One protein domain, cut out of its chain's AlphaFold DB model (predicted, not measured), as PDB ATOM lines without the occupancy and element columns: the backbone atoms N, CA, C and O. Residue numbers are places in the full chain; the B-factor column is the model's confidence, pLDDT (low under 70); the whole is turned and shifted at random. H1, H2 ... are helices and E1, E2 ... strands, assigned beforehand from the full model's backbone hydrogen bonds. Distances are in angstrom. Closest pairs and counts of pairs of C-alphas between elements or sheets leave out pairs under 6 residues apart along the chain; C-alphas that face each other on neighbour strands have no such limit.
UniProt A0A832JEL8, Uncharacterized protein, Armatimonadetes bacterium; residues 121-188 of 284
ATOM      1  N   PRO A 121      19.314  49.166 -33.267       70.44
ATOM      2  CA  PRO A 121      18.943  50.440 -32.641       70.44
ATOM      3  C   PRO A 121      17.983  51.284 -33.489       70.44
ATOM      4  O   PRO A 121      17.187  52.042 -32.946       70.44
ATOM      5  N   TYR A 122      18.011  51.109 -34.813       72.88
ATOM      6  CA  TYR A 122      17.147  51.819 -35.763       72.88
ATOM      7  C   TYR A 122      15.855  51.052 -36.107       72.88
ATOM      8  O   TYR A 122      15.130  51.409 -37.035       72.88
ATOM      9  N   GLY A 123      15.543  49.992 -35.352       75.81
ATOM     10  CA  GLY A 123      14.277  49.273 -35.440       75.81
ATOM     11  C   GLY A 123      14.038  48.606 -36.806       75.81
ATOM     12  O   GLY A 123      14.786  47.694 -37.165       75.81
ATOM     13  N   PRO A 124      12.957  48.958 -37.533       75.81
ATOM     14  CA  PRO A 124      12.627  48.347 -38.820       75.81
ATOM     15  C   PRO A 124      13.422  48.920 -40.002       75.81
ATOM     16  O   PRO A 124      13.387  48.327 -41.077       75.81
ATOM     17  N   LEU A 125      14.117  50.046 -39.826       78.50
ATOM     18  CA  LEU A 125      14.813  50.724 -40.916       78.50
ATOM     19  C   LEU A 125      15.897  49.820 -41.522       78.50
ATOM     20  O   LEU A 125      16.757  49.298 -40.811       78.50
ATOM     21  N   GLY A 126      15.829  49.602 -42.835       72.44
ATOM     22  CA  GLY A 126      16.719  48.721 -43.586       72.44
ATOM     23  C   GLY A 126      16.655  47.240 -43.190       72.44
ATOM     24  O   GLY A 126      17.469  46.442 -43.664       72.44
ATOM     25  N   ARG A 127      15.723  46.837 -42.316       75.31
ATOM     26  CA  ARG A 127      15.702  45.495 -41.709       75.31
ATOM     27  C   ARG A 127      15.583  44.376 -42.733       75.31
ATOM     28  O   ARG A 127      16.124  43.292 -42.522       75.31
ATOM     29  N   ASP A 128      14.929  44.654 -43.851       75.25
ATOM     30  CA  ASP A 128      14.738  43.683 -44.917       75.25
ATOM     31  C   ASP A 128      16.081  43.272 -45.578       75.25
ATOM     32  O   ASP A 128      16.221  42.125 -46.005       75.25
ATOM     33  N   TRP A 129      17.102  44.145 -45.576       77.19
ATOM     34  CA  TRP A 129      18.456  43.872 -46.102       77.19
ATOM     35  C   TRP A 129      19.452  43.487 -45.017       77.19
ATOM     36  O   TRP A 129      20.261  42.584 -45.234       77.19
ATOM     37  N   PHE A 130      19.391  44.138 -43.845       78.31
ATOM     38  CA  PHE A 130      20.182  43.725 -42.679       78.31
ATOM     39  C   PHE A 130      19.929  42.258 -42.379       78.31
ATOM     40  O   PHE A 130      20.861  41.477 -42.193       78.31
ATOM     41  N   GLY A 131      18.658  41.874 -42.429       79.88
ATOM     42  CA  GLY A 131      18.205  40.560 -42.052       79.88
ATOM     43  C   GLY A 131      18.058  40.442 -40.544       79.88
ATOM     44  O   GLY A 131      17.714  41.392 -39.841       79.88
ATOM     45  N   ARG A 132      18.230  39.219 -40.054       81.25
ATOM     46  CA  ARG A 132      18.034  38.880 -38.646       81.25
ATOM     47  C   ARG A 132      18.960  37.753 -38.237       81.25
ATOM     48  O   ARG A 132      19.363  36.945 -39.074       81.25
ATOM     49  N   THR A 133      19.196  37.652 -36.939       82.38
ATOM     50  CA  THR A 133      19.869  36.514 -36.322       82.38
ATOM     51  C   THR A 133      18.872  35.642 -35.566       82.38
ATOM     52  O   THR A 133      17.770  36.085 -35.231       82.38
ATOM     53  N   ASP A 134      19.261  34.408 -35.272       79.56
ATOM     54  CA  ASP A 134      18.613  33.608 -34.238       79.56
ATOM     55  C   ASP A 134      19.043  34.071 -32.818       79.56
ATOM     56  O   ASP A 134      19.933  34.923 -32.680       79.56
ATOM     57  N   PRO A 135      18.437  33.532 -31.739       72.56
ATOM     58  CA  PRO A 135      18.831  33.843 -30.355       72.56
ATOM     59  C   PRO A 135      20.197  33.271 -29.926       72.56
ATOM     60  O   PRO A 135      20.615  33.427 -28.775       72.56
ATOM     61  N   ASP A 136      20.866  32.527 -30.803       74.88
ATOM     62  CA  ASP A 136      22.220  32.014 -30.604       74.88
ATOM     63  C   ASP A 136      23.254  32.836 -31.408       74.88
ATOM     64  O   ASP A 136      24.451  32.573 -31.322       74.88
ATOM     65  N   GLY A 137      22.807  33.890 -32.109       75.75
ATOM     66  CA  GLY A 137      23.643  34.837 -32.845       75.75
ATOM     67  C   GLY A 137      23.944  34.435 -34.290       75.75
ATOM     68  O   GLY A 137      24.777  35.079 -34.922       75.75
ATOM     69  N   GLN A 138      23.294  33.404 -34.837       84.31
ATOM     70  CA  GLN A 138      23.501  32.987 -36.227       84.31
ATOM     71  C   GLN A 138      22.668  33.823 -37.194       84.31
ATOM     72  O   GLN A 138      21.453  33.928 -37.042       84.31
ATOM     73  N   GLY A 139      23.305  34.382 -38.221       85.19
ATOM     74  CA  GLY A 139      22.647  35.135 -39.282       85.19
ATOM     75  C   GLY A 139      21.731  34.264 -40.144       85.19
ATOM     76  O   GLY A 139      22.179  33.340 -40.820       85.19
ATOM     77  N   LEU A 140      20.435  34.580 -40.151       85.94
ATOM     78  CA  LEU A 140      19.397  33.812 -40.847       85.94
ATOM     79  C   LEU A 140      19.038  34.379 -42.223       85.94
ATOM     80  O   LEU A 140      18.595  33.637 -43.102       85.94
ATOM     81  N   SER A 141      19.195  35.685 -42.424       84.19
ATOM     82  CA  SER A 141      18.877  36.357 -43.687       84.19
ATOM     83  C   SER A 141      19.738  37.599 -43.896       84.19
ATOM     84  O   SER A 141      20.449  38.016 -42.984       84.19
ATOM     85  N   GLY A 142      19.660  38.181 -45.095       83.50
ATOM     86  CA  GLY A 142      20.299  39.455 -45.407       83.50
ATOM     87  C   GLY A 142      21.815  39.447 -45.210       83.50
ATOM     88  O   GLY A 142      22.486  38.422 -45.378       83.50
ATOM     89  N   TRP A 143      22.346  40.600 -44.825       82.31
ATOM     90  CA  TRP A 143      23.762  40.780 -44.522       82.31
ATOM     91  C   TRP A 143      24.220  40.056 -43.262       82.31
ATOM     92  O   TRP A 143      25.358  39.596 -43.238       82.31
ATOM     93  N   GLU A 144      23.346  39.858 -42.272       85.44
ATOM     94  CA  GLU A 144      23.650  39.011 -41.112       85.44
ATOM     95  C   GLU A 144      24.041  37.598 -41.560       85.44
ATOM     96  O   GLU A 144      25.038  37.050 -41.098       85.44
ATOM     97  N   LYS A 145      23.303  37.014 -42.514       88.19
ATOM     98  CA  LYS A 145      23.650  35.703 -43.084       88.19
ATOM     99  C   LYS A 145      24.899  35.768 -43.957       88.19
ATOM    100  O   LYS A 145      25.758  34.897 -43.848       88.19
ATOM    101  N   MET A 146      24.996  36.778 -44.821       86.25
ATOM    102  CA  MET A 146      26.110  36.917 -45.763       86.25
ATOM    103  C   MET A 146      27.459  37.061 -45.045       86.25
ATOM    104  O   MET A 146      28.434  36.423 -45.433       86.25
ATOM    105  N   PHE A 147      27.503  37.851 -43.971       85.19
ATOM    106  CA  PHE A 147      28.708  38.101 -43.181       85.19
ATOM    107  C   PHE A 147      28.802  37.242 -41.917       85.19
ATOM    108  O   PHE A 147      29.683  37.478 -41.093       85.19
ATOM    109  N   ASN A 148      27.945  36.228 -41.754       86.88
ATOM    110  CA  ASN A 148      27.866  35.431 -40.529       86.88
ATOM    111  C   ASN A 148      29.233  34.875 -40.087       86.88
ATOM    112  O   ASN A 148      29.583  34.950 -38.912       86.88
ATOM    113  N   ALA A 149      30.037  34.374 -41.032       87.00
ATOM    114  CA  ALA A 149      31.372  33.843 -40.747       87.00
ATOM    115  C   ALA A 149      32.337  34.901 -40.179       87.00
ATOM    116  O   ALA A 149      33.141  34.594 -39.303       87.00
ATOM    117  N   SER A 150      32.234  36.147 -40.645       83.94
ATOM    118  CA  SER A 150      33.041  37.261 -40.143       83.94
ATOM    119  C   SER A 150      32.501  37.798 -38.816       83.94
ATOM    120  O   SER A 150      33.287  38.169 -37.952       83.94
ATOM    121  N   LEU A 151      31.175  37.822 -38.633       82.88
ATOM    122  CA  LEU A 151      30.508  38.418 -37.470       82.88
ATOM    123  C   LEU A 151      30.532  37.530 -36.213       82.88
ATOM    124  O   LEU A 151      30.583  38.065 -35.107       82.88
ATOM    125  N   GLN A 152      30.490  36.198 -36.346       81.19
ATOM    126  CA  GLN A 152      30.377  35.290 -35.190       81.19
ATOM    127  C   GLN A 152      31.642  35.207 -34.324       81.19
ATOM    128  O   GLN A 152      31.546  34.947 -33.123       81.19
ATOM    129  N   GLY A 153      32.824  35.411 -34.912       82.62
ATOM    130  CA  GLY A 153      34.088  35.141 -34.227       82.62
ATOM    131  C   GLY A 153      34.265  33.657 -33.887       82.62
ATOM    132  O   GLY A 153      33.663  32.782 -34.509       82.62
ATOM    133  N   LEU A 154      35.111  33.358 -32.897       82.50
ATOM    134  CA  LEU A 154      35.366  31.986 -32.447       82.50
ATOM    135  C   LEU A 154      34.973  31.811 -30.976       82.50
ATOM    136  O   LEU A 154      35.485  32.536 -30.115       82.50
ATOM    137  N   PRO A 155      34.127  30.818 -30.642       81.75
ATOM    138  CA  PRO A 155      33.723  30.590 -29.267       81.75
ATOM    139  C   PRO A 155      34.904  30.107 -28.421       81.75
ATOM    140  O   PRO A 155      35.666  29.213 -28.803       81.75
ATOM    141  N   GLY A 156      35.018  30.678 -27.224       83.50
ATOM    142  CA  GLY A 156      35.928  30.186 -26.199       83.50
ATOM    143  C   GLY A 156      35.466  28.837 -25.651       83.50
ATOM    144  O   GLY A 156      34.290  28.478 -25.727       83.50
ATOM    145  N   GLN A 157      36.386  28.081 -25.063       81.25
ATOM    146  CA  GLN A 157      36.087  26.790 -24.448       81.25
ATOM    147  C   GLN A 157      36.631  26.744 -23.027       81.25
ATOM    148  O   GLN A 157      37.752  27.174 -22.767       81.25
ATOM    149  N   VAL A 158      35.849  26.190 -22.104       82.12
ATOM    150  CA  VAL A 158      36.300  25.908 -20.739       82.12
ATOM    151  C   VAL A 158      36.149  24.420 -20.489       82.12
ATOM    152  O   VAL A 158      35.044  23.886 -20.528       82.12
ATOM    153  N   HIS A 159      37.266  23.745 -20.250       82.88
ATOM    154  CA  HIS A 159      37.308  22.327 -19.920       82.88
ATOM    155  C   HIS A 159      37.532  22.207 -18.417       82.88
ATOM    156  O   HIS A 159      38.594  22.565 -17.909       82.88
ATOM    157  N   SER A 160      36.517  21.727 -17.698       82.81
ATOM    158  CA  SER A 160      36.554  21.546 -16.245       82.81
ATOM    159  C   SER A 160      36.281  20.095 -15.876       82.81
ATOM    160  O   SER A 160      35.293  19.522 -16.341       82.81
ATOM    161  N   VAL A 161      37.099  19.530 -14.988       84.00
ATOM    162  CA  VAL A 161      36.792  18.242 -14.357       84.00
ATOM    163  C   VAL A 161      35.701  18.470 -13.318       84.00
ATOM    164  O   VAL A 161      35.775  19.395 -12.508       84.00
ATOM    165  N   VAL A 162      34.662  17.648 -13.370       80.38
ATOM    166  CA  VAL A 162      33.456  17.797 -12.557       80.38
ATOM    167  C   VAL A 162      33.117  16.488 -11.858       80.38
ATOM    168  O   VAL A 162      33.386  15.415 -12.394       80.38
ATOM    169  N   ASP A 163      32.493  16.575 -10.685       80.62
ATOM    170  CA  ASP A 163      31.950  15.415  -9.979       80.62
ATOM    171  C   ASP A 163      30.718  14.813 -10.701       80.62
ATOM    172  O   ASP A 163      30.219  15.341 -11.709       80.62
ATOM    173  N   LEU A 164      30.193  13.701 -10.167       73.62
ATOM    174  CA  LEU A 164      28.967  13.049 -10.659       73.62
ATOM    175  C   LEU A 164      27.751  13.999 -10.660       73.62
ATOM    176  O   LEU A 164      26.853  13.859 -11.490       73.62
ATOM    177  N   GLY A 165      27.749  15.006  -9.780       67.19
ATOM    178  CA  GLY A 165      26.742  16.067  -9.697       67.19
ATOM    179  C   GLY A 165      26.998  17.269 -10.619       67.19
ATOM    180  O   GLY A 165      26.215  18.223 -10.607       67.19
ATOM    181  N   GLY A 166      28.070  17.259 -11.422       68.69
ATOM    182  CA  GLY A 166      28.429  18.343 -12.340       68.69
ATOM    183  C   GLY A 166      29.036  19.583 -11.680       68.69
ATOM    184  O   GLY A 166      28.999  20.662 -12.281       68.69
ATOM    185  N   ARG A 167      29.557  19.470 -10.455       75.06
ATOM    186  CA  ARG A 167      30.275  20.550  -9.766       75.06
ATOM    187  C   ARG A 167      31.763  20.489 -10.117       75.06
ATOM    188  O   ARG A 167      32.317  19.394 -10.091       75.06
ATOM    189  N   PRO A 168      32.414  21.621 -10.438       76.81
ATOM    190  CA  PRO A 168      33.848  21.643 -10.712       76.81
ATOM    191  C   PRO A 168      34.638  21.155  -9.497       76.81
ATOM    192  O   PRO A 168      34.375  21.601  -8.379       76.81
ATOM    193  N   LEU A 169      35.593  20.254  -9.716       81.75
ATOM    194  CA  LEU A 169      36.485  19.780  -8.662       81.75
ATOM    195  C   LEU A 169      37.571  20.838  -8.393       81.75
ATOM    196  O   LEU A 169      38.320  21.158  -9.315       81.75
ATOM    197  N   PRO A 170      37.713  21.354  -7.155       78.81
ATOM    198  CA  PRO A 170      38.639  22.451  -6.853       78.81
ATOM    199  C   PRO A 170      40.107  22.136  -7.165       78.81
ATOM    200  O   PRO A 170      40.868  23.028  -7.520       78.81
ATOM    201  N   GLN A 171      40.492  20.862  -7.049       81.88
ATOM    202  CA  GLN A 171      41.856  20.378  -7.280       81.88
ATOM    203  C   GLN A 171      42.282  20.384  -8.759       81.88
ATOM    204  O   GLN A 171      43.471  20.292  -9.050       81.88
ATOM    205  N   PHE A 172      41.334  20.489  -9.697       80.25
ATOM    206  CA  PHE A 172      41.616  20.537 -11.129       80.25
ATOM    207  C   PHE A 172      41.299  21.931 -11.667       80.25
ATOM    208  O   PHE A 172      40.135  22.301 -11.830       80.25
ATOM    209  N   LEU A 173      42.344  22.699 -11.976       80.12
ATOM    210  CA  LEU A 173      42.175  23.998 -12.616       80.12
ATOM    211  C   LEU A 173      41.560  23.822 -14.016       80.12
ATOM    212  O   LEU A 173      41.999  22.954 -14.779       80.12
ATOM    213  N   PRO A 174      40.549  24.629 -14.380       79.56
ATOM    214  CA  PRO A 174      39.930  24.536 -15.690       79.56
ATOM    215  C   PRO A 174      40.908  24.985 -16.781       79.56
ATOM    216  O   PRO A 174      41.532  26.041 -16.672       79.56
ATOM    217  N   ARG A 175      41.000  24.220 -17.873       82.81
ATOM    218  CA  ARG A 175      41.700  24.677 -19.081       82.81
ATOM    219  C   ARG A 175      40.782  25.607 -19.857       82.81
ATOM    220  O   ARG A 175      39.640  25.249 -20.145       82.81
ATOM    221  N   ARG A 176      41.277  26.793 -20.202       84.88
ATOM    222  CA  ARG A 176      40.502  27.820 -20.898       84.88
ATOM    223  C   ARG A 176      41.135  28.142 -22.243       84.88
ATOM    224  O   ARG A 176      42.313  28.463 -22.311       84.88
ATOM    225  N   LYS A 177      40.330  28.079 -23.298       86.44
ATOM    226  CA  LYS A 177      40.591  28.717 -24.584       86.44
ATOM    227  C   LYS A 177      39.722  29.964 -24.639       86.44
ATOM    228  O   LYS A 177      38.506  29.864 -24.474       86.44
ATOM    229  N   GLU A 178      40.336  31.125 -24.799       84.94
ATOM    230  CA  GLU A 178      39.596  32.384 -24.842       84.94
ATOM    231  C   GLU A 178      38.767  32.501 -26.122       84.94
ATOM    232  O   GLU A 178      39.097  31.908 -27.152       84.94
ATOM    233  N   ALA A 179      37.652  33.223 -26.020       85.69
ATOM    234  CA  ALA A 179      36.833  33.553 -27.176       85.69
ATOM    235  C   ALA A 179      37.527  34.641 -27.998       85.69
ATOM    236  O   ALA A 179      38.174  35.524 -27.438       85.69
ATOM    237  N   GLN A 180      37.359  34.590 -29.315       83.44
ATOM    238  CA  GLN A 180      37.803  35.647 -30.218       83.44
ATOM    239  C   GLN A 180      36.575  36.360 -30.764       83.44
ATOM    240  O   GLN A 180      35.637  35.711 -31.231       83.44
ATOM    241  N   HIS A 181      36.581  37.686 -30.683       80.88
ATOM    242  CA  HIS A 181      35.501  38.504 -31.219       80.88
ATOM    243  C   HIS A 181      35.474  38.403 -32.746       80.88
ATOM    244  O   HIS A 181      36.517  38.254 -33.385       80.88
ATOM    245  N   GLY A 182      34.272  38.468 -33.318       81.44
ATOM    246  CA  GLY A 182      34.108  38.636 -34.756       81.44
ATOM    247  C   GLY A 182      34.565  40.017 -35.222       81.44
ATOM    248  O   GLY A 182      34.874  40.903 -34.425       81.44
ATOM    249  N   TYR A 183      34.584  40.196 -36.535       79.06
ATOM    250  CA  TYR A 183      34.877  41.468 -37.176       79.06
ATOM    251  C   TYR A 183      33.658  42.394 -37.170       79.06
ATOM    252  O   TYR A 183      32.510  41.949 -37.134       79.06
ATOM    253  N   HIS A 184      33.917  43.695 -37.270       72.62
ATOM    254  CA  HIS A 184      32.885  44.696 -37.520       72.62
ATOM    255  C   HIS A 184      32.732  44.911 -39.026       72.62
ATOM    256  O   HIS A 184      33.727  44.954 -39.751       72.62
ATOM    257  N   VAL A 185      31.492  45.070 -39.490       73.44
ATOM    258  CA  VAL A 185      31.201  45.384 -40.890       73.44
ATOM    259  C   VAL A 185      30.666  46.807 -40.947       73.44
ATOM    260  O   VAL A 185      29.590  47.108 -40.436       73.44
ATOM    261  N   GLN A 186      31.424  47.703 -41.568       77.38
ATOM    262  CA  GLN A 186      30.945  49.044 -41.870       77.38
ATOM    263  C   GLN A 186      30.339  49.046 -43.268       77.38
ATOM    264  O   GLN A 186      30.968  48.585 -44.218       77.38
ATOM    265  N   LEU A 187      29.114  49.545 -43.382       81.94
ATOM    266  CA  LEU A 187      28.443  49.664 -44.664       81.94
ATOM    267  C   LEU A 187      28.610  51.065 -45.227       81.94
ATOM    268  O   LEU A 187      28.863  52.028 -44.506       81.94
ATOM    269  N   THR A 188      28.383  51.155 -46.528       84.06
ATOM    270  CA  THR A 188      28.331  52.415 -47.269       84.06
ATOM    271  C   THR A 188      26.995  53.140 -47.127       84.06
ATOM    272  O   THR A 188      26.887  54.285 -47.552       84.06
TER     273      THR A 188
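What this domain is: This is residues 121 to 188 of the 284 residues of an uncharacterized protein of Armatimonadetes bacterium (UniProt A0A832JEL8). With little regular structure, this is a rod: a long, thin hairpin arm, E1 and E2 side by side in its two runs, with the short helices H1, H2 and H3 and strand E3 toward one end and the loop of residues 160 to 174 at the other. The printed part has 68 residues, of mixed class, in the order H1, H2, H3, E1, E2, E3, with 23 residues in named elements. It is extended, radius of gyration of the C-alphas 18.0 A, spanning 53 by 22 by 19 A.

How they stand to each other: Start at H1, residues 127 to 130, which touches H2, residues 142 to 146; their closest C-alphas, Trp 129 and Gly 142, are 4.8 A apart. H3, residues 148 to 151, is close to H2 but not clearly touching: their closest C-alphas, Leu 151 and Glu 144, are 7.8 A apart. E1, residues 157 to 159, and E2, residues 175 to 177, form an antiparallel hairpin at 172 degrees, with N 157 and O 177 within hydrogen-bond range at 2.8 A. E3, residues 185 to 188, pairs with no named strand. H2's O i to N i+4 pair is within hydrogen-bond range; H1 and H3 are too short for one.

Where its parts are: Find C-alpha 127 at (15.702, 45.495, -41.709), where H1 begins; E3, 9.9 A from first to last C-alpha, ends at C-alpha 188, at (28.331, 52.415, -47.269).

The domain as a whole: The printed part has no cut; the links H1 to H2 and E1 to E2 are long, and pLDDT is under 70 at residues 165 to 166.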